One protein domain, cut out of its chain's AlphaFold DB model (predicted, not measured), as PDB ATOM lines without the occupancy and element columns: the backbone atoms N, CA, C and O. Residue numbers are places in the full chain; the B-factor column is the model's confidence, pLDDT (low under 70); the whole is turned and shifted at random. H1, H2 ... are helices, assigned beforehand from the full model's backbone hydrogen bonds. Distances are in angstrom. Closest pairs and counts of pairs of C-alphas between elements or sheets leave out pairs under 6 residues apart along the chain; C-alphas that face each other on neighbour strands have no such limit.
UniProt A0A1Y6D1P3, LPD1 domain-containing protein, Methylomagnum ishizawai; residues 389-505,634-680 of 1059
ATOM      1  N   MET A 389     260.747 126.721 147.285       84.19
ATOM      2  CA  MET A 389     261.065 127.872 146.439       84.19
ATOM      3  C   MET A 389     260.213 129.098 146.807       84.19
ATOM      4  O   MET A 389     260.765 130.191 146.938       84.19
ATOM      5  N   ILE A 390     258.908 128.929 147.063       86.69
ATOM      6  CA  ILE A 390     258.039 130.016 147.555       86.69
ATOM      7  C   ILE A 390     258.504 130.528 148.924       86.69
ATOM      8  O   ILE A 390     258.701 131.730 149.114       86.69
ATOM      9  N   ARG A 391     258.740 129.620 149.879       83.38
ATOM     10  CA  ARG A 391     259.234 129.971 151.225       83.38
ATOM     11  C   ARG A 391     260.617 130.635 151.184       83.38
ATOM     12  O   ARG A 391     260.912 131.460 152.045       83.38
ATOM     13  N   GLN A 392     261.468 130.262 150.231       81.75
ATOM     14  CA  GLN A 392     262.802 130.822 150.035       81.75
ATOM     15  C   GLN A 392     262.721 132.228 149.438       81.75
ATOM     16  O   GLN A 392     263.270 133.148 150.038       81.75
ATOM     17  N   ALA A 393     261.964 132.421 148.354       82.31
ATOM     18  CA  ALA A 393     261.766 133.734 147.743       82.31
ATOM     19  C   ALA A 393     261.205 134.754 148.750       82.31
ATOM     20  O   ALA A 393     261.769 135.835 148.910       82.31
ATOM     21  N   GLY A 394     260.187 134.368 149.532       83.38
ATOM     22  CA  GLY A 394     259.637 135.211 150.598       83.38
ATOM     23  C   GLY A 394     260.658 135.593 151.682       83.38
ATOM     24  O   GLY A 394     260.649 136.724 152.163       83.38
ATOM     25  N   ARG A 395     261.588 134.691 152.043       81.81
ATOM     26  CA  ARG A 395     262.690 134.986 152.991       81.81
ATOM     27  C   ARG A 395     263.766 135.888 152.396       81.81
ATOM     28  O   ARG A 395     264.328 136.704 153.117       81.81
ATOM     29  N   GLU A 396     264.057 135.720 151.113       84.56
ATOM     30  CA  GLU A 396     265.006 136.536 150.350       84.56
ATOM     31  C   GLU A 396     264.426 137.916 149.995       84.56
ATOM     32  O   GLU A 396     265.150 138.787 149.523       84.56
ATOM     33  N   GLY A 397     263.122 138.131 150.208       83.81
ATOM     34  CA  GLY A 397     262.416 139.323 149.740       83.81
ATOM     35  C   GLY A 397     262.254 139.363 148.217       83.81
ATOM     36  O   GLY A 397     261.929 140.411 147.665       83.81
ATOM     37  N   ARG A 398     262.456 138.242 147.521       88.69
ATOM     38  CA  ARG A 398     262.298 138.140 146.071       88.69
ATOM     39  C   ARG A 398     260.815 138.034 145.721       88.69
ATOM     40  O   ARG A 398     260.107 137.197 146.274       88.69
ATOM     41  N   GLN A 399     260.346 138.871 144.796       90.38
ATOM     42  CA  GLN A 399     259.004 138.731 144.227       90.38
ATOM     43  C   GLN A 399     258.908 137.423 143.427       90.38
ATOM     44  O   GLN A 399     259.866 137.026 142.758       90.38
ATOM     45  N   LEU A 400     257.741 136.782 143.472       90.94
ATOM     46  CA  LEU A 400     257.387 135.674 142.591       90.94
ATOM     47  C   LEU A 400     256.261 136.082 141.651       90.94
ATOM     48  O   LEU A 400     255.265 136.671 142.077       90.94
ATOM     49  N   ARG A 401     256.432 135.742 140.376       89.12
ATOM     50  CA  ARG A 401     255.411 135.886 139.340       89.12
ATOM     51  C   ARG A 401     254.456 134.705 139.375       89.12
ATOM     52  O   ARG A 401     254.821 133.615 139.820       89.12
ATOM     53  N   ALA A 402     253.256 134.879 138.832       88.75
ATOM     54  CA  ALA A 402     252.311 133.775 138.692       88.75
ATOM     55  C   ALA A 402     252.868 132.641 137.807       88.75
ATOM     56  O   ALA A 402     252.512 131.483 138.004       88.75
ATOM     57  N   THR A 403     253.773 132.949 136.871       89.19
ATOM     58  CA  THR A 403     254.459 131.968 136.010       89.19
ATOM     59  C   THR A 403     255.581 131.196 136.698       89.19
ATOM     60  O   THR A 403     255.946 130.125 136.223       89.19
ATOM     61  N   ASP A 404     256.138 131.715 137.795       87.19
ATOM     62  CA  ASP A 404     257.246 131.062 138.509       87.19
ATOM     63  C   ASP A 404     256.748 129.871 139.349       87.19
ATOM     64  O   ASP A 404     257.532 129.042 139.804       87.19
ATOM     65  N   ILE A 405     255.438 129.806 139.597       88.00
ATOM     66  CA  ILE A 405     254.791 128.892 140.535       88.00
ATOM     67  C   ILE A 405     254.344 127.620 139.805       88.00
ATOM     68  O   ILE A 405     253.529 127.671 138.884       88.00
ATOM     69  N   ASP A 406     254.810 126.454 140.263       86.62
ATOM     70  CA  ASP A 406     254.299 125.158 139.800       86.62
ATOM     71  C   ASP A 406     252.918 124.877 140.418       86.62
ATOM     72  O   ASP A 406     252.770 124.222 141.457       86.62
ATOM     73  N   TRP A 407     251.884 125.420 139.777       86.31
ATOM     74  CA  TRP A 407     250.493 125.270 140.199       86.31
ATOM     75  C   TRP A 407     249.966 123.837 140.113       86.31
ATOM     76  O   TRP A 407     248.984 123.529 140.788       86.31
ATOM     77  N   GLN A 408     250.558 122.981 139.274       82.38
ATOM     78  CA  GLN A 408     250.145 121.580 139.174       82.38
ATOM     79  C   GLN A 408     250.626 120.803 140.399       82.38
ATOM     80  O   GLN A 408     249.895 119.967 140.925       82.38
ATOM     81  N   GLU A 409     251.834 121.083 140.880       79.81
ATOM     82  CA  GLU A 409     252.387 120.421 142.057       79.81
ATOM     83  C   GLU A 409     251.845 121.007 143.372       79.81
ATOM     84  O   GLU A 409     251.504 120.253 144.285       79.81
ATOM     85  N   ILE A 410     251.679 122.329 143.470       82.50
ATOM     86  CA  ILE A 410     251.203 122.984 144.702       82.50
ATOM     87  C   ILE A 410     249.729 122.672 145.006       82.50
ATOM     88  O   ILE A 410     249.406 122.314 146.139       82.50
ATOM     89  N   GLU A 411     248.829 122.724 144.019       84.06
ATOM     90  CA  GLU A 411     247.394 122.476 144.259       84.06
ATOM     91  C   GLU A 411     247.059 120.989 144.496       84.06
ATOM     92  O   GLU A 411     245.950 120.667 144.914       84.06
ATOM     93  N   GLN A 412     248.023 120.069 144.344       76.75
ATOM     94  CA  GLN A 412     247.872 118.692 144.835       76.75
ATOM     95  C   GLN A 412     247.866 118.600 146.377       76.75
ATOM     96  O   GLN A 412     247.567 117.534 146.917       76.75
ATOM     97  N   ASN A 413     248.181 119.685 147.098       76.25
ATOM     98  CA  ASN A 413     247.844 119.842 148.513       76.25
ATOM     99  C   ASN A 413     247.214 121.230 148.767       76.25
ATOM    100  O   ASN A 413     247.926 122.159 149.157       76.25
ATOM    101  N   PRO A 414     245.882 121.383 148.624       79.94
ATOM    102  CA  PRO A 414     245.203 122.673 148.784       79.94
ATOM    103  C   PRO A 414     245.458 123.360 150.137       79.94
ATOM    104  O   PRO A 414     245.519 124.587 150.211       79.94
ATOM    105  N   ARG A 415     245.675 122.583 151.213       81.06
ATOM    106  CA  ARG A 415     245.997 123.120 152.548       81.06
ATOM    107  C   ARG A 415     247.374 123.786 152.589       81.06
ATOM    108  O   ARG A 415     247.524 124.818 153.233       81.06
ATOM    109  N   GLU A 416     248.365 123.215 151.905       80.94
ATOM    110  CA  GLU A 416     249.707 123.799 151.791       80.94
ATOM    111  C   GLU A 416     249.721 124.955 150.782       80.94
ATOM    112  O   GLU A 416     250.304 126.001 151.064       80.94
ATOM    113  N   ALA A 417     248.997 124.827 149.663       85.12
ATOM    114  CA  ALA A 417     248.797 125.909 148.701       85.12
ATOM    115  C   ALA A 417     248.255 127.183 149.372       85.12
ATOM    116  O   ALA A 417     248.766 128.275 149.127       85.12
ATOM    117  N   LYS A 418     247.286 127.050 150.288       86.00
ATOM    118  CA  LYS A 418     246.746 128.176 151.063       86.00
ATOM    119  C   LYS A 418     247.799 128.900 151.906       86.00
ATOM    120  O   LYS A 418     247.859 130.124 151.871       86.00
ATOM    121  N   GLU A 419     248.647 128.171 152.633       84.00
ATOM    122  CA  GLU A 419     249.707 128.783 153.456       84.00
ATOM    123  C   GLU A 419     250.806 129.458 152.621       84.00
ATOM    124  O   GLU A 419     251.484 130.382 153.084       84.00
ATOM    125  N   LEU A 420     251.020 128.976 151.397       86.94
ATOM    126  CA  LEU A 420     252.066 129.461 150.503       86.94
ATOM    127  C   LEU A 420     251.633 130.693 149.707       86.94
ATOM    128  O   LEU A 420     252.418 131.637 149.600       86.94
ATOM    129  N   ILE A 421     250.408 130.709 149.181       92.69
ATOM    130  CA  ILE A 421     249.881 131.774 148.317       92.69
ATOM    131  C   ILE A 421     249.377 132.946 149.172       92.69
ATOM    132  O   ILE A 421     248.187 133.219 149.308       92.69
ATOM    133  N   THR A 422     250.337 133.656 149.763       92.94
ATOM    134  CA  THR A 422     250.125 134.834 150.611       92.94
ATOM    135  C   THR A 422     250.934 136.018 150.097       92.94
ATOM    136  O   THR A 422     251.984 135.859 149.464       92.94
ATOM    137  N   LYS A 423     250.491 137.239 150.414       93.50
ATOM    138  CA  LYS A 423     251.204 138.470 150.053       93.50
ATOM    139  C   LYS A 423     252.653 138.444 150.550       93.50
ATOM    140  O   LYS A 423     253.552 138.812 149.805       93.50
ATOM    141  N   SER A 424     252.897 137.991 151.779       88.19
ATOM    142  CA  SER A 424     254.246 137.942 152.365       88.19
ATOM    143  C   SER A 424     255.221 137.042 151.608       88.19
ATOM    144  O   SER A 424     256.415 137.326 151.614       88.19
ATOM    145  N   ASN A 425     254.732 135.986 150.954       89.56
ATOM    146  CA  ASN A 425     255.582 135.056 150.213       89.56
ATOM    147  C   ASN A 425     255.759 135.460 148.741       89.56
ATOM    148  O   ASN A 425     256.813 135.200 148.171       89.56
ATOM    149  N   LEU A 426     254.736 136.069 148.129       92.94
ATOM    150  CA  LEU A 426     254.716 136.359 146.690       92.94
ATOM    151  C   LEU A 426     255.122 137.793 146.338       92.94
ATOM    152  O   LEU A 426     255.780 138.020 145.325       92.94
ATOM    153  N   PHE A 427     254.736 138.771 147.161       92.50
ATOM    154  CA  PHE A 427     254.869 140.191 146.821       92.50
ATOM    155  C   PHE A 427     256.322 140.682 146.837       92.50
ATOM    156  O   PHE A 427     256.661 141.620 146.119       92.50
ATOM    157  N   GLY A 428     257.180 140.038 147.635       89.25
ATOM    158  CA  GLY A 428     258.577 140.419 147.822       89.25
ATOM    159  C   GLY A 428     258.773 141.728 148.597       89.25
ATOM    160  O   GLY A 428     257.834 142.387 149.049       89.25
ATOM    161  N   ALA A 429     260.036 142.109 148.751       89.12
ATOM    162  CA  ALA A 429     260.453 143.406 149.249       89.12
ATOM    163  C   ALA A 429     260.323 144.461 148.142       89.12
ATOM    164  O   ALA A 429     260.681 144.216 146.988       89.12
ATOM    165  N   VAL A 430     259.830 145.643 148.507       90.62
ATOM    166  CA  VAL A 430     259.897 146.841 147.655       90.62
ATOM    167  C   VAL A 430     261.282 147.464 147.810       90.62
ATOM    168  O   VAL A 430     261.759 147.595 148.944       90.62
ATOM    169  N   ASP A 431     261.915 147.816 146.695       90.94
ATOM    170  CA  ASP A 431     263.206 148.506 146.650       90.94
ATOM    171  C   ASP A 431     262.960 150.003 146.423       90.94
ATOM    172  O   ASP A 431     262.882 150.494 145.297       90.94
ATOM    173  N   TRP A 432     262.747 150.727 147.523       92.75
ATOM    174  CA  TRP A 432     262.447 152.156 147.473       92.75
ATOM    175  C   TRP A 432     263.631 152.988 146.962       92.75
ATOM    176  O   TRP A 432     263.404 154.015 146.324       92.75
ATOM    177  N   ASP A 433     264.869 152.538 147.181       91.25
ATOM    178  CA  ASP A 433     266.069 153.231 146.710       91.25
ATOM    179  C   ASP A 433     266.202 153.129 145.186       91.25
ATOM    180  O   ASP A 433     266.457 154.140 144.526       91.25
ATOM    181  N   ALA A 434     265.934 151.956 144.602       92.12
ATOM    182  CA  ALA A 434     265.881 151.787 143.151       92.12
ATOM    183  C   ALA A 434     264.743 152.599 142.504       92.12
ATOM    184  O   ALA A 434     264.947 153.211 141.454       92.12
ATOM    185  N   LEU A 435     263.561 152.667 143.129       94.12
ATOM    186  CA  LEU A 435     262.435 153.469 142.623       94.12
ATOM    187  C   LEU A 435     262.732 154.977 142.672       94.12
ATOM    188  O   LEU A 435     262.466 155.689 141.700       94.12
ATOM    189  N   LYS A 436     263.342 155.445 143.765       92.56
ATOM    190  CA  LYS A 436     263.828 156.821 143.947       92.56
ATOM    191  C   LYS A 436     264.919 157.175 142.931       92.56
ATOM    192  O   LYS A 436     264.826 158.213 142.280       92.56
ATOM    193  N   ALA A 437     265.908 156.301 142.731       92.00
ATOM    194  CA  ALA A 437     266.940 156.464 141.701       92.00
ATOM    195  C   ALA A 437     266.349 156.451 140.278       92.00
ATOM    196  O   ALA A 437     266.797 157.195 139.409       92.00
ATOM    197  N   GLY A 438     265.294 155.664 140.060       91.62
ATOM    198  CA  GLY A 438     264.486 155.645 138.842       91.62
ATOM    199  C   GLY A 438     263.502 156.813 138.699       91.62
ATOM    200  O   GLY A 438     262.592 156.709 137.874       91.62
ATOM    201  N   GLY A 439     263.631 157.884 139.492       93.62
ATOM    202  CA  GLY A 439     262.880 159.134 139.338       93.62
ATOM    203  C   GLY A 439     261.481 159.172 139.963       93.62
ATOM    204  O   GLY A 439     260.690 160.027 139.580       93.62
ATOM    205  N   MET A 440     261.137 158.261 140.880       96.50
ATOM    206  CA  MET A 440     259.864 158.335 141.614       96.50
ATOM    207  C   MET A 440     259.882 159.475 142.647       96.50
ATOM    208  O   MET A 440     260.831 159.612 143.422       96.50
ATOM    209  N   GLU A 441     258.816 160.273 142.700       95.44
ATOM    210  CA  GLU A 441     258.638 161.339 143.691       95.44
ATOM    211  C   GLU A 441     258.277 160.782 145.086       95.44
ATOM    212  O   GLU A 441     257.570 159.771 145.178       95.44
ATOM    213  N   PRO A 442     258.649 161.460 146.194       93.75
ATOM    214  CA  PRO A 442     258.309 160.998 147.545       93.75
ATOM    215  C   PRO A 442     256.793 160.887 147.776       93.75
ATOM    216  O   PRO A 442     256.321 159.940 148.409       93.75
ATOM    217  N   GLY A 443     256.012 161.817 147.211       93.81
ATOM    218  CA  GLY A 443     254.549 161.774 147.245       93.81
ATOM    219  C   GLY A 443     253.950 160.603 146.458       93.81
ATOM    220  O   GLY A 443     252.957 160.024 146.899       93.81
ATOM    221  N   ALA A 444     254.560 160.211 145.332       95.81
ATOM    222  CA  ALA A 444     254.136 159.047 144.556       95.81
ATOM    223  C   ALA A 444     254.422 157.747 145.323       95.81
ATOM    224  O   ALA A 444     253.507 156.951 145.545       95.81
ATOM    225  N   GLY A 445     255.654 157.589 145.824       95.06
ATOM    226  CA  GLY A 445     256.057 156.440 146.639       95.06
ATOM    227  C   GLY A 445     255.174 156.253 147.876       95.06
ATOM    228  O   GLY A 445     254.733 155.137 148.157       95.06
ATOM    229  N   PHE A 446     254.821 157.344 148.565       95.44
ATOM    230  CA  PHE A 446     253.927 157.285 149.723       95.44
ATOM    231  C   PHE A 446     252.538 156.750 149.358       95.44
ATOM    232  O   PHE A 446     251.969 155.948 150.100       95.44
ATOM    233  N   LEU A 447     251.968 157.170 148.225       95.94
ATOM    234  CA  LEU A 447     250.669 156.657 147.778       95.94
ATOM    235  C   LEU A 447     250.752 155.174 147.417       95.94
ATOM    236  O   LEU A 447     249.861 154.416 147.804       95.94
ATOM    237  N   VAL A 448     251.832 154.751 146.758       96.19
ATOM    238  CA  VAL A 448     252.101 153.342 146.444       96.19
ATOM    239  C   VAL A 448     252.196 152.496 147.724       96.19
ATOM    240  O   VAL A 448     251.532 151.461 147.808       96.19
ATOM    241  N   ASP A 449     252.890 152.964 148.771       94.50
ATOM    242  CA  ASP A 449     252.908 152.305 150.091       94.50
ATOM    243  C   ASP A 449     251.499 152.165 150.692       94.50
ATOM    244  O   ASP A 449     251.121 151.082 151.151       94.50
ATOM    245  N   ARG A 450     250.663 153.214 150.624       95.12
ATOM    246  CA  ARG A 450     249.272 153.154 151.117       95.12
ATOM    247  C   ARG A 450     248.418 152.158 150.333       95.12
ATOM    248  O   ARG A 450     247.607 151.463 150.951       95.12
ATOM    249  N   VAL A 451     248.607 152.054 149.015       95.56
ATOM    250  CA  VAL A 451     247.951 151.022 148.195       95.56
ATOM    251  C   VAL A 451     248.424 149.639 148.636       95.56
ATOM    252  O   VAL A 451     247.593 148.790 148.961       95.56
ATOM    253  N   TYR A 452     249.733 149.413 148.753       95.31
ATOM    254  CA  TYR A 452     250.280 148.123 149.177       95.31
ATOM    255  C   TYR A 452     249.811 147.728 150.584       95.31
ATOM    256  O   TYR A 452     249.436 146.574 150.800       95.31
ATOM    257  N   ALA A 453     249.765 148.659 151.536       92.69
ATOM    258  CA  ALA A 453     249.270 148.436 152.897       92.69
ATOM    259  C   ALA A 453     247.757 148.130 152.974       92.69
ATOM    260  O   ALA A 453     247.268 147.712 154.027       92.69
ATOM    261  N   SER A 454     247.005 148.334 151.887       94.12
ATOM    262  CA  SER A 454     245.570 148.024 151.803       94.12
ATOM    263  C   SER A 454     245.252 146.613 151.299       94.12
ATOM    264  O   SER A 454     244.122 146.158 151.471       94.12
ATOM    265  N   LEU A 455     246.227 145.931 150.694       94.44
ATOM    266  CA  LEU A 455     246.042 144.610 150.093       94.44
ATOM    267  C   LEU A 455     245.751 143.543 151.153       94.44
ATOM    268  O   LEU A 455     246.354 143.542 152.230       94.44
ATOM    269  N   ALA A 456     244.855 142.615 150.819       92.31
ATOM    270  CA  ALA A 456     244.619 141.408 151.599       92.31
ATOM    271  C   ALA A 456     245.935 140.626 151.820       92.31
ATOM    272  O   ALA A 456     246.827 140.667 150.970       92.31
ATOM    273  N   PRO A 457     246.101 139.935 152.963       92.56
ATOM    274  CA  PRO A 457     247.284 139.111 153.212       92.56
ATOM    275  C   PRO A 457     247.255 137.780 152.441       92.56
ATOM    276  O   PRO A 457     248.314 137.231 152.145       92.56
ATOM    277  N   GLU A 458     246.068 137.282 152.103       91.75
ATOM    278  CA  GLU A 458     245.788 136.024 151.400       91.75
ATOM    279  C   GLU A 458     244.481 136.183 150.592       91.75
ATOM    280  O   GLU A 458     243.700 137.094 150.904       91.75
ATOM    281  N   PRO A 459     244.219 135.360 149.557       91.38
ATOM    282  CA  PRO A 459     242.960 135.422 148.819       91.38
ATOM    283  C   PRO A 459     241.759 135.087 149.729       91.38
ATOM    284  O   PRO A 459     241.835 134.140 150.511       91.38
ATOM    285  N   PRO A 460     240.627 135.811 149.618       85.88
ATOM    286  CA  PRO A 460     239.443 135.583 150.454       85.88
ATOM    287  C   PRO A 460     238.677 134.291 150.119       85.88
ATOM    288  O   PRO A 460     237.832 133.869 150.904       85.88
ATOM    289  N   GLU A 461     238.950 133.674 148.967       85.56
ATOM    290  CA  GLU A 461     238.352 132.415 148.517       85.56
ATOM    291  C   GLU A 461     239.431 131.324 148.431       85.56
ATOM    292  O   GLU A 461     240.532 131.557 147.929       85.56
ATOM    293  N   ASP A 462     239.113 130.124 148.918       83.19
ATOM    294  CA  ASP A 462     240.042 128.993 149.034       83.19
ATOM    295  C   ASP A 462     239.944 128.043 147.827       83.19
ATOM    296  O   ASP A 462     239.673 126.851 147.971       83.19
ATOM    297  N   SER A 463     240.125 128.583 146.619       87.69
ATOM    298  CA  SER A 463     240.099 127.818 145.367       87.69
ATOM    299  C   SER A 463     241.408 127.955 144.585       87.69
ATOM    300  O   SER A 463     242.097 128.975 144.655       87.69
ATOM    301  N   ALA A 464     241.761 126.922 143.810       87.50
ATOM    302  CA  ALA A 464     242.967 126.926 142.976       87.50
ATOM    303  C   ALA A 464     242.958 128.065 141.937       87.50
ATOM    304  O   ALA A 464     244.002 128.631 141.612       87.50
ATOM    305  N   GLN A 465     241.772 128.433 141.440       88.25
ATOM    306  CA  GLN A 465     241.608 129.552 140.518       88.25
ATOM    307  C   GLN A 465     241.809 130.897 141.232       88.25
ATOM    308  O   GLN A 465     242.592 131.718 140.754       88.25
ATOM    309  N   ALA A 466     241.214 131.089 142.416       90.06
ATOM    310  CA  ALA A 466     241.428 132.295 143.213       90.06
ATOM    311  C   ALA A 466     242.901 132.468 143.625       90.06
ATOM    312  O   ALA A 466     243.432 133.575 143.553       90.06
ATOM    313  N   ARG A 467     243.607 131.388 143.984       93.25
ATOM    314  CA  ARG A 467     245.054 131.438 144.262       93.25
ATOM    315  C   ARG A 467     245.874 131.930 143.062       93.25
ATOM    316  O   ARG A 467     246.740 132.791 143.237       93.25
ATOM    317  N   ARG A 468     245.576 131.435 141.855       92.00
ATOM    318  CA  ARG A 468     246.220 131.864 140.599       92.00
ATOM    319  C   ARG A 468     245.930 133.327 140.281       92.00
ATOM    320  O   ARG A 468     246.865 134.107 140.111       92.00
ATOM    321  N   ASP A 469     244.654 133.709 140.257       92.06
ATOM    322  CA  ASP A 469     244.236 135.081 139.943       92.06
ATOM    323  C   ASP A 469     244.793 136.080 140.974       92.06
ATOM    324  O   ASP A 469     245.248 137.162 140.610       92.06
ATOM    325  N   TYR A 470     244.864 135.711 142.256       94.38
ATOM    326  CA  TYR A 470     245.475 136.538 143.299       94.38
ATOM    327  C   TYR A 470     246.972 136.794 143.055       94.38
ATOM    328  O   TYR A 470     247.418 137.938 143.167       94.38
ATOM    329  N   ALA A 471     247.745 135.773 142.664       93.62
ATOM    330  CA  ALA A 471     249.156 135.943 142.307       93.62
ATOM    331  C   ALA A 471     249.335 136.864 141.081       93.62
ATOM    332  O   ALA A 471     250.155 137.782 141.123       93.62
ATOM    333  N   VAL A 472     248.510 136.682 140.041       92.69
ATOM    334  CA  VAL A 472     248.473 137.557 138.848       92.69
ATOM    335  C   VAL A 472     248.129 139.004 139.227       92.69
ATOM    336  O   VAL A 472     248.743 139.942 138.720       92.69
ATOM    337  N   GLY A 473     247.187 139.203 140.153       93.12
ATOM    338  CA  GLY A 473     246.812 140.523 140.664       93.12
ATOM    339  C   GLY A 473     247.958 141.233 141.377       93.12
ATOM    340  O   GLY A 473     248.239 142.393 141.076       93.12
ATOM    341  N   LEU A 474     248.663 140.538 142.276       94.19
ATOM    342  CA  LEU A 474     249.833 141.095 142.964       94.19
ATOM    343  C   LEU A 474     250.945 141.496 141.980       94.19
ATOM    344  O   LEU A 474     251.516 142.579 142.115       94.19
ATOM    345  N   GLU A 475     251.225 140.654 140.983       93.25
ATOM    346  CA  GLU A 475     252.221 140.913 139.937       93.25
ATOM    347  C   GLU A 475     251.847 142.120 139.061       93.25
ATOM    348  O   GLU A 475     252.644 143.052 138.916       93.25
ATOM    349  N   SER A 476     250.621 142.139 138.530       92.62
ATOM    350  CA  SER A 476     250.098 143.220 137.686       92.62
ATOM    351  C   SER A 476     250.066 144.556 138.436       92.62
ATOM    352  O   SER A 476     250.538 145.573 137.923       92.62
ATOM    353  N   LEU A 477     249.583 144.560 139.685       94.69
ATOM    354  CA  LEU A 477     249.514 145.761 140.517       94.69
ATOM    355  C   LEU A 477     250.900 146.331 140.815       94.69
ATOM    356  O   LEU A 477     251.104 147.541 140.691       94.69
ATOM    357  N   ARG A 478     251.848 145.474 141.220       93.81
ATOM    358  CA  ARG A 478     253.208 145.910 141.546       93.81
ATOM    359  C   ARG A 478     253.895 146.495 140.312       93.81
ATOM    360  O   ARG A 478     254.349 147.633 140.375       93.81
ATOM    361  N   THR A 479     253.842 145.785 139.185       93.25
ATOM    362  CA  THR A 479     254.423 146.220 137.900       93.25
ATOM    363  C   THR A 479     253.900 147.590 137.459       93.25
ATOM    364  O   THR A 479     254.680 148.446 137.049       93.25
ATOM    365  N   ARG A 480     252.586 147.827 137.569       94.50
ATOM    366  CA  ARG A 480     251.965 149.103 137.178       94.50
ATOM    367  C   ARG A 480     252.337 150.251 138.117       94.50
ATOM    368  O   ARG A 480     252.618 151.343 137.641       94.50
ATOM    369  N   LEU A 481     252.342 150.019 139.431       96.25
ATOM    370  CA  LEU A 481     252.589 151.076 140.420       96.25
ATOM    371  C   LEU A 481     254.073 151.430 140.594       96.25
ATOM    372  O   LEU A 481     254.377 152.578 140.903       96.25
ATOM    373  N   GLU A 482     254.996 150.493 140.362       95.06
ATOM    374  CA  GLU A 482     256.443 150.773 140.359       95.06
ATOM    375  C   GLU A 482     256.900 151.536 139.098       95.06
ATOM    376  O   GLU A 482     257.950 152.184 139.108       95.06
ATOM    377  N   ALA A 483     256.096 151.520 138.027       95.25
ATOM    378  CA  ALA A 483     256.339 152.327 136.833       95.25
ATOM    379  C   ALA A 483     256.030 153.823 137.043       95.25
ATOM    380  O   ALA A 483     256.701 154.660 136.439       95.25
ATOM    381  N   CYS A 484     255.061 154.160 137.904       96.44
ATOM    382  CA  CYS A 484     254.633 155.537 138.161       96.44
ATOM    383  C   CYS A 484     255.746 156.391 138.792       96.44
ATOM    384  O   CYS A 484     256.441 155.952 139.711       96.44
ATOM    385  N   LYS A 485     255.874 157.644 138.350       96.38
ATOM    386  CA  LYS A 485     256.823 158.630 138.888       96.38
ATOM    387  C   LYS A 485     256.151 159.697 139.738       96.38
ATOM    388  O   LYS A 485     256.697 160.059 140.777       96.38
ATOM    389  N   THR A 486     254.952 160.127 139.355       96.88
ATOM    390  CA  THR A 486     254.213 161.232 139.991       96.88
ATOM    391  C   THR A 486     252.923 160.769 140.701       96.88
ATOM    392  O   THR A 486     252.357 159.723 140.361       96.88
ATOM    393  N   PRO A 487     252.384 161.536 141.677       95.50
ATOM    394  CA  PRO A 487     251.065 161.288 142.275       95.50
ATOM    395  C   PRO A 487     249.905 161.261 141.267       95.50
ATOM    396  O   PRO A 487     248.871 160.637 141.532       95.50
ATOM    397  N   ASP A 488     250.054 161.944 140.130       95.12
ATOM    398  CA  ASP A 488     249.081 161.931 139.038       95.12
ATOM    399  C   ASP A 488     249.120 160.600 138.280       95.12
ATOM    400  O   ASP A 488     248.083 159.945 138.185       95.12
ATOM    401  N   GLU A 489     250.298 160.101 137.897       95.94
ATOM    402  CA  GLU A 489     250.437 158.764 137.293       95.94
ATOM    403  C   GLU A 489     249.924 157.645 138.210       95.94
ATOM    404  O   GLU A 489     249.243 156.732 137.743       95.94
ATOM    405  N   VAL A 490     250.173 157.729 139.525       95.19
ATOM    406  CA  VAL A 490     249.586 156.788 140.502       95.19
ATOM    407  C   VAL A 490     248.055 156.894 140.510       95.19
ATOM    408  O   VAL A 490     247.358 155.883 140.612       95.19
ATOM    409  N   THR A 491     247.506 158.105 140.370       94.06
ATOM    410  CA  THR A 491     246.052 158.315 140.269       94.06
ATOM    411  C   THR A 491     245.481 157.685 138.997       94.06
ATOM    412  O   THR A 491     244.412 157.075 139.056       94.06
ATOM    413  N   ASP A 492     246.179 157.801 137.871       94.00
ATOM    414  CA  ASP A 492     245.732 157.298 136.570       94.00
ATOM    415  C   ASP A 492     245.881 155.780 136.446       94.00
ATOM    416  O   ASP A 492     244.976 155.114 135.930       94.00
ATOM    417  N   ALA A 493     246.925 155.203 137.044       94.25
ATOM    418  CA  ALA A 493     247.030 153.765 137.252       94.25
ATOM    419  C   ALA A 493     245.847 153.242 138.089       94.25
ATOM    420  O   ALA A 493     245.192 152.281 137.688       94.25
ATOM    421  N   LEU A 494     245.499 153.902 139.202       93.12
ATOM    422  CA  LEU A 494     244.333 153.530 140.020       93.12
ATOM    423  C   LEU A 494     242.990 153.733 139.294       93.12
ATOM    424  O   LEU A 494     242.065 152.951 139.517       93.12
ATOM    425  N   ASN A 495     242.871 154.731 138.410       90.00
ATOM    426  CA  ASN A 495     241.700 154.885 137.542       90.00
ATOM    427  C   ASN A 495     241.595 153.714 136.557       90.00
ATOM    428  O   ASN A 495     240.548 153.082 136.503       90.00
ATOM    429  N   THR A 496     242.686 153.366 135.870       89.75
ATOM    430  CA  THR A 496     242.742 152.210 134.955       89.75
ATOM    431  C   THR A 496     242.377 150.910 135.673       89.75
ATOM    432  O   THR A 496     241.562 150.141 135.178       89.75
ATOM    433  N   LEU A 497     242.913 150.682 136.878       90.50
ATOM    434  CA  LEU A 497     242.603 149.505 137.699       90.50
ATOM    435  C   LEU A 497     241.129 149.460 138.132       90.50
ATOM    436  O   LEU A 497     240.512 148.396 138.115       90.50
ATOM    437  N   ARG A 498     240.536 150.608 138.491       88.06
ATOM    438  CA  ARG A 498     239.090 150.704 138.747       88.06
ATOM    439  C   ARG A 498     238.295 150.410 137.476       88.06
ATOM    440  O   ARG A 498     237.300 149.703 137.550       88.06
ATOM    441  N   ASP A 499     238.718 150.921 136.329       83.00
ATOM    442  CA  ASP A 499     237.990 150.755 135.071       83.00
ATOM    443  C   ASP A 499     238.130 149.320 134.515       83.00
ATOM    444  O   ASP A 499     237.205 148.823 133.884       83.00
ATOM    445  N   GLU A 500     239.196 148.587 134.850       84.25
ATOM    446  CA  GLU A 500     239.288 147.126 134.668       84.25
ATOM    447  C   GLU A 500     238.385 146.343 135.641       84.25
ATOM    448  O   GLU A 500     237.845 145.292 135.285       84.25
ATOM    449  N   TYR A 501     238.212 146.837 136.873       83.38
ATOM    450  CA  TYR A 501     237.379 146.214 137.910       83.38
ATOM    451  C   TYR A 501     235.869 146.486 137.746       83.38
ATOM    452  O   TYR A 501     235.049 145.646 138.103       83.38
ATOM    453  N   GLU A 502     235.475 147.641 137.210       74.81
ATOM    454  CA  GLU A 502     234.068 148.056 137.074       74.81
ATOM    455  C   GLU A 502     233.577 148.127 135.624       74.81
ATOM    456  O   GLU A 502     232.366 148.119 135.369       74.81
ATOM    457  N   GLY A 503     234.502 148.268 134.677       66.56
ATOM    458  CA  GLY A 503     234.201 148.506 133.276       66.56
ATOM    459  C   GLY A 503     233.823 147.244 132.513       66.56
ATOM    460  O   GLY A 503     234.146 146.112 132.873       66.56
ATOM    461  N   ALA A 504     233.136 147.469 131.399       67.69
ATOM    462  CA  ALA A 504     232.926 146.455 130.387       67.69
ATOM    463  C   ALA A 504     234.059 146.544 129.359       67.69
ATOM    464  O   ALA A 504     234.029 147.398 128.474       67.69
ATOM    465  N   ILE A 505     235.043 145.649 129.459       73.75
ATOM    466  CA  ILE A 505     235.942 145.363 128.338       73.75
ATOM    467  C   ILE A 505     235.088 144.654 127.285       73.75
ATOM    468  O   ILE A 505     234.738 143.484 127.457       73.75
ATOM    469  N   PRO A 634     241.023 137.073 133.786       77.19
ATOM    470  CA  PRO A 634     241.780 136.809 135.012       77.19
ATOM    471  C   PRO A 634     242.147 138.074 135.789       77.19
ATOM    472  O   PRO A 634     242.173 138.048 137.016       77.19
ATOM    473  N   VAL A 635     242.380 139.198 135.105       78.19
ATOM    474  CA  VAL A 635     242.732 140.476 135.743       78.19
ATOM    475  C   VAL A 635     241.524 141.057 136.485       78.19
ATOM    476  O   VAL A 635     241.652 141.514 137.620       78.19
ATOM    477  N   HIS A 636     240.328 140.948 135.900       83.12
ATOM    478  CA  HIS A 636     239.084 141.360 136.552       83.12
ATOM    479  C   HIS A 636     238.799 140.530 137.817       83.12
ATOM    480  O   HIS A 636     238.509 141.089 138.880       83.12
ATOM    481  N   ARG A 637     238.954 139.197 137.738       86.25
ATOM    482  CA  ARG A 637     238.832 138.303 138.906       86.25
ATOM    483  C   ARG A 637     239.878 138.632 139.978       86.25
ATOM    484  O   ARG A 637     239.531 138.722 141.157       86.25
ATOM    485  N   ALA A 638     241.123 138.896 139.583       89.88
ATOM    486  CA  ALA A 638     242.220 139.233 140.487       89.88
ATOM    487  C   ALA A 638     241.941 140.468 141.364       89.88
ATOM    488  O   ALA A 638     242.194 140.434 142.573       89.88
ATOM    489  N   TRP A 639     241.368 141.541 140.803       90.62
ATOM    490  CA  TRP A 639     241.076 142.774 141.552       90.62
ATOM    491  C   TRP A 639     240.076 142.575 142.697       90.62
ATOM    492  O   TRP A 639     240.241 143.173 143.763       90.62
ATOM    493  N   LYS A 640     239.111 141.660 142.545       87.69
ATOM    494  CA  LYS A 640     238.169 141.276 143.612       87.69
ATOM    495  C   LYS A 640     238.875 140.625 144.814       87.69
ATOM    496  O   LYS A 640     238.430 140.788 145.950       87.69
ATOM    497  N   LEU A 641     239.986 139.923 144.580       91.94
ATOM    498  CA  LEU A 641     240.730 139.168 145.596       91.94
ATOM    499  C   LEU A 641     241.721 140.030 146.397       91.94
ATOM    500  O   LEU A 641     242.183 139.605 147.453       91.94
ATOM    501  N   MET A 642     242.008 141.258 145.952       93.62
ATOM    502  CA  MET A 642     242.894 142.200 146.658       93.62
ATOM    503  C   MET A 642     242.296 142.748 147.972       93.62
ATOM    504  O   MET A 642     243.008 143.361 148.768       93.62
ATOM    505  N   GLY A 643     241.008 142.504 148.233       91.50
ATOM    506  CA  GLY A 643     240.352 142.743 149.520       91.50
ATOM    507  C   GLY A 643     239.654 144.105 149.675       91.50
ATOM    508  O   GLY A 643     239.920 145.059 148.941       91.50
ATOM    509  N   PRO A 644     238.755 144.239 150.671       91.38
ATOM    510  CA  PRO A 644     237.830 145.373 150.772       91.38
ATOM    511  C   PRO A 644     238.519 146.721 151.022       91.38
ATOM    512  O   PRO A 644     238.008 147.761 150.617       91.38
ATOM    513  N   ARG A 645     239.698 146.727 151.659       92.75
ATOM    514  CA  ARG A 645     240.472 147.958 151.894       92.75
ATOM    515  C   ARG A 645     241.075 148.507 150.599       92.75
ATOM    516  O   ARG A 645     241.044 149.717 150.400       92.75
ATOM    517  N   PHE A 646     241.563 147.631 149.720       94.69
ATOM    518  CA  PHE A 646     242.032 147.995 148.383       94.69
ATOM    519  C   PHE A 646     240.882 148.474 147.489       94.69
ATOM    520  O   PHE A 646     240.990 149.528 146.868       94.69
ATOM    521  N   LEU A 647     239.735 147.781 147.502       91.56
ATOM    522  CA  LEU A 647     238.536 148.233 146.782       91.56
ATOM    523  C   LEU A 647     238.052 149.610 147.272       91.56
ATOM    524  O   LEU A 647     237.658 150.451 146.464       91.56
ATOM    525  N   GLY A 648     238.159 149.887 148.576       92.75
ATOM    526  CA  GLY A 648     237.928 151.219 149.142       92.75
ATOM    527  C   GLY A 648     238.917 152.282 148.639       92.75
ATOM    528  O   GLY A 648     238.532 153.440 148.483       92.75
ATOM    529  N   ILE A 649     240.167 151.912 148.339       94.31
ATOM    530  CA  ILE A 649     241.134 152.804 147.679       94.31
ATOM    531  C   ILE A 649     240.761 153.036 146.212       94.31
ATOM    532  O   ILE A 649     240.692 154.194 145.820       94.31
ATOM    533  N   LEU A 650     240.433 152.008 145.417       91.44
ATOM    534  CA  LEU A 650     239.968 152.206 144.028       91.44
ATOM    535  C   LEU A 650     238.739 153.131 143.959       91.44
ATOM    536  O   LEU A 650     238.628 153.985 143.077       91.44
ATOM    537  N   ASN A 651     237.846 153.016 144.944       90.38
ATOM    538  CA  ASN A 651     236.625 153.808 145.050       90.38
ATOM    539  C   ASN A 651     236.762 155.118 145.846       90.38
ATOM    540  O   ASN A 651     235.740 155.719 146.170       90.38
ATOM    541  N   TYR A 652     237.971 155.624 146.128       90.56
ATOM    542  CA  TYR A 652     238.197 156.777 147.024       90.56
ATOM    543  C   TYR A 652     237.381 158.055 146.721       90.56
ATOM    544  O   TYR A 652     237.172 158.870 147.622       90.56
ATOM    545  N   ARG A 653     236.907 158.262 145.483       85.00
ATOM    546  CA  ARG A 653     236.043 159.403 145.095       85.00
ATOM    547  C   ARG A 653     234.543 159.185 145.345       85.00
ATOM    548  O   ARG A 653     233.772 160.130 145.205       85.00
ATOM    549  N   ARG A 654     234.112 157.965 145.672       86.12
ATOM    550  CA  ARG A 654     232.703 157.592 145.885       86.12
ATOM    551  C   ARG A 654     232.341 157.582 147.370       86.12
ATOM    552  O   ARG A 654     233.213 157.575 148.233       86.12
ATOM    553  N   ARG A 655     231.034 157.535 147.657       78.38
ATOM    554  CA  ARG A 655     230.455 157.528 149.016       78.38
ATOM    555  C   ARG A 655     230.967 156.388 149.910       78.38
ATOM    556  O   ARG A 655     230.987 156.542 151.121       78.38
ATOM    557  N   GLU A 656     231.359 155.267 149.311       74.69
ATOM    558  CA  GLU A 656     231.850 154.060 149.997       74.69
ATOM    559  C   GLU A 656     233.385 153.914 149.892       74.69
ATOM    560  O   GLU A 656     233.950 152.861 150.183       74.69
ATOM    561  N   GLY A 657     234.072 154.973 149.448       86.44
ATOM    562  CA  GLY A 657     235.522 155.019 149.288       86.44
ATOM    563  C   GLY A 657     236.295 155.334 150.569       86.44
ATOM    564  O   GLY A 657     235.755 155.801 151.567       86.44
ATOM    565  N   SER A 658     237.611 155.135 150.514       92.56
ATOM    566  CA  SER A 658     238.536 155.464 151.600       92.56
ATOM    567  C   SER A 658     238.765 156.977 151.707       92.56
ATOM    568  O   SER A 658     239.554 157.552 150.952       92.56
ATOM    569  N   ASP A 659     238.114 157.613 152.685       89.69
ATOM    570  CA  ASP A 659     238.331 159.027 153.026       89.69
ATOM    571  C   ASP A 659     239.805 159.308 153.368       89.69
ATOM    572  O   ASP A 659     240.397 160.244 152.835       89.69
ATOM    573  N   ALA A 660     240.441 158.436 154.159       90.81
ATOM    574  CA  ALA A 660     241.851 158.566 154.530       90.81
ATOM    575  C   ALA A 660     242.793 158.524 153.311       90.81
ATOM    576  O   ALA A 660     243.770 159.269 153.253       90.81
ATOM    577  N   PHE A 661     242.500 157.695 152.298       93.75
ATOM    578  CA  PHE A 661     243.292 157.702 151.063       93.75
ATOM    579  C   PHE A 661     243.066 158.980 150.243       93.75
ATOM    580  O   PHE A 661     244.008 159.496 149.645       93.75
ATOM    581  N   ARG A 662     241.850 159.540 150.254       93.69
ATOM    582  CA  ARG A 662     241.550 160.832 149.614       93.69
ATOM    583  C   ARG A 662     242.333 161.979 150.263       93.69
ATOM    584  O   ARG A 662     242.872 162.818 149.545       93.69
ATOM    585  N   GLU A 663     242.442 161.990 151.591       92.75
ATOM    586  CA  GLU A 663     243.272 162.946 152.342       92.75
ATOM    587  C   GLU A 663     244.766 162.778 152.032       92.75
ATOM    588  O   GLU A 663     245.457 163.762 151.767       92.75
ATOM    589  N   HIS A 664     245.259 161.536 151.995       92.44
ATOM    590  CA  HIS A 664     246.630 161.217 151.589       92.44
ATOM    591  C   HIS A 664     246.948 161.679 150.160       92.44
ATOM    592  O   HIS A 664     247.997 162.279 149.937       92.44
ATOM    593  N   LEU A 665     246.032 161.468 149.210       93.00
ATOM    594  CA  LEU A 665     246.181 161.938 147.832       93.00
ATOM    595  C   LEU A 665     246.206 163.467 147.748       93.00
ATOM    596  O   LEU A 665     247.050 164.025 147.050       93.00
ATOM    597  N   ALA A 666     245.322 164.152 148.476       92.75
ATOM    598  CA  ALA A 666     245.329 165.611 148.540       92.75
ATOM    599  C   ALA A 666     246.642 166.149 149.140       92.75
ATOM    600  O   ALA A 666     247.196 167.117 148.628       92.75
ATOM    601  N   ALA A 667     247.176 165.505 150.184       91.06
ATOM    602  CA  ALA A 667     248.464 165.872 150.770       91.06
ATOM    603  C   ALA A 667     249.634 165.671 149.788       91.06
ATOM    604  O   ALA A 667     250.461 166.572 149.657       91.06
ATOM    605  N   ALA A 668     249.666 164.543 149.071       91.88
ATOM    606  CA  ALA A 668     250.685 164.250 148.062       91.88
ATOM    607  C   ALA A 668     250.653 165.255 146.896       91.88
ATOM    608  O   ALA A 668     251.687 165.828 146.566       91.88
ATOM    609  N   LYS A 669     249.473 165.544 146.323       90.81
ATOM    610  CA  LYS A 669     249.329 166.499 145.203       90.81
ATOM    611  C   LYS A 669     249.620 167.957 145.572       90.81
ATOM    612  O   LYS A 669     249.953 168.747 144.701       90.81
ATOM    613  N   ILE A 670     249.488 168.322 146.849       90.31
ATOM    614  CA  ILE A 670     249.831 169.662 147.363       90.31
ATOM    615  C   ILE A 670     251.317 169.721 147.796       90.31
ATOM    616  O   ILE A 670     251.773 170.734 148.314       90.31
ATOM    617  N   GLY A 671     252.092 168.649 147.589       86.62
ATOM    618  CA  GLY A 671     253.526 168.618 147.888       86.62
ATOM    619  C   GLY A 671     253.870 168.503 149.375       86.62
ATOM    620  O   GLY A 671     255.028 168.651 149.731       86.62
ATOM    621  N   LYS A 672     252.910 168.181 150.258       87.81
ATOM    622  CA  LYS A 672     253.141 168.054 151.718       87.81
ATOM    623  C   LYS A 672     253.978 166.830 152.125       87.81
ATOM    624  O   LYS A 672     254.128 166.558 153.314       87.81
ATOM    625  N   ILE A 673     254.424 166.038 151.155       89.50
ATOM    626  CA  ILE A 673     255.223 164.827 151.343       89.50
ATOM    627  C   ILE A 673     256.553 165.088 150.646       89.50
ATOM    628  O   ILE A 673     256.751 164.728 149.490       89.50
ATOM    629  N   GLU A 674     257.410 165.818 151.354       84.56
ATOM    630  CA  GLU A 674     258.644 166.404 150.820       84.56
ATOM    631  C   GLU A 674     259.823 165.414 150.844       84.56
ATOM    632  O   GLU A 674     260.773 165.559 150.078       84.56
ATOM    633  N   ASP A 675     259.757 164.382 151.692       86.75
ATOM    634  CA  ASP A 675     260.847 163.435 151.934       86.75
ATOM    635  C   ASP A 675     260.405 161.956 151.942       86.75
ATOM    636  O   ASP A 675     259.224 161.609 151.848       86.75
ATOM    637  N   TRP A 676     261.400 161.069 152.040       89.81
ATOM    638  CA  TRP A 676     261.243 159.613 152.112       89.81
ATOM    639  C   TRP A 676     261.251 159.076 153.560       89.81
ATOM    640  O   TRP A 676     261.332 157.865 153.768       89.81
ATOM    641  N   SER A 677     261.099 159.927 154.584       85.00
ATOM    642  CA  SER A 677     261.169 159.525 156.007       85.00
ATOM    643  C   SER A 677     260.102 158.496 156.416       85.00
ATOM    644  O   SER A 677     260.241 157.778 157.410       85.00
ATOM    645  N   TRP A 678     259.020 158.393 155.639       83.81
ATOM    646  CA  TRP A 678     257.986 157.370 155.785       83.81
ATOM    647  C   TRP A 678     258.452 155.973 155.335       83.81
ATOM    648  O   TRP A 678     257.952 154.990 155.881       83.81
ATOM    649  N   ALA A 679     259.412 155.884 154.407       79.19
ATOM    650  CA  ALA A 679     260.061 154.648 153.961       79.19
ATOM    651  C   ALA A 679     261.304 154.301 154.805       79.19
ATOM    652  O   ALA A 679     261.587 153.126 155.030       79.19
ATOM    653  N   GLU A 680     262.016 155.320 155.300       69.69
ATOM    654  CA  GLU A 680     263.246 155.187 156.102       69.69
ATOM    655  C   GLU A 680     263.003 154.749 157.555       69.69
ATOM    656  O   GLU A 680     263.941 154.365 158.256       69.69
TER     657      GLU A 680
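This is residues 389 to 505 and 634 to 680 of the 1059 residues of the protein "LPD1 domain-containing protein" of Methylomagnum ishizawai (UniProt A0A1Y6D1P3). One long helix, H7, runs through the body; its last part joins H6, H8 and H11 in a loosely made up-and-down bundle, each helix running against the one before it in the chain. Near the other end of H7, H9 crosses it on one side, while the short helices H1 to H4 gather on another side and round its beginning. The printed part has 164 residues with twelve named helices, H1 to H12 in chain order, and no named strand: the class is all helix. It is compact, with a radius of gyration of the C-alphas of 16.2 A and spans of 51 by 36 by 24 A.

Find C-alpha 464 at (242.967, 126.926, 142.976); from there H7 runs 29.4 A to residue 483. After it comes H8, residues 487 to 502, 22.2 A long. Before it look for H6, residues 442 to 452, 15.3 A. Past the cut are H9, 634 to 641; H10, 644 to 650; H11, 659 to 669, 15.4 A; and H12, 677 to 680, ending at C-alpha 680 at (263.246, 155.187, 156.102). Go back to C-alpha 389 at (261.065, 127.872, 146.439) for H1, 389 to 396; then come H2, 407 to 410; H3, 414 to 420; H4, 423 to 426; and H5, 432 to 437.

H7 and H8 form a helical hairpin that only just touches, with 3 pairs of C-alphas within 8 A; the closest are those of Leu 481 and Val 490, 6.5 A apart. H8 is the hub, touching five helices. It touches H6 at Pro 487 and Ala 444, whose C-alphas, the closest, are 4.4 A apart. H6 touches H11, opposite ways at a shallow tilt of 23 degrees, closest at C-alphas 443 and 668, 4.7 A. H9 touches residues 466 to 473 of H7, about perpendicular at 86 degrees, closest at C-alphas 638 and 469, 4.6 A. H10 touches H8 at a steep tilt of 62 degrees, closest at C-alphas 650 and 498, 5.6 A. H4 touches H1, closest at C-alphas 425 and 394, 4.1 A. H2 and H3 are near H7; H5 and H12 are near H6. Every O i to N i+4 pair is within hydrogen-bond range in H1, H5, H6, H8, H10 and H11, against 2 of 3 in H3, 15 of 16 in H7 and 2 of 4 in H9; H2, H4 and H12 are too short for such a pair.

The C-alphas farthest apart, those of Gln 412 and Ile 670, are 51.1 A apart. Residues 506 to 633 are not printed; C-alphas 505 and 634 stand 12.3 A apart across the cut. The link from H6 to H7 is long, 11 residues. The mean pLDDT of the printed part is 89.2; residues 503, 504 and 680 are under 70.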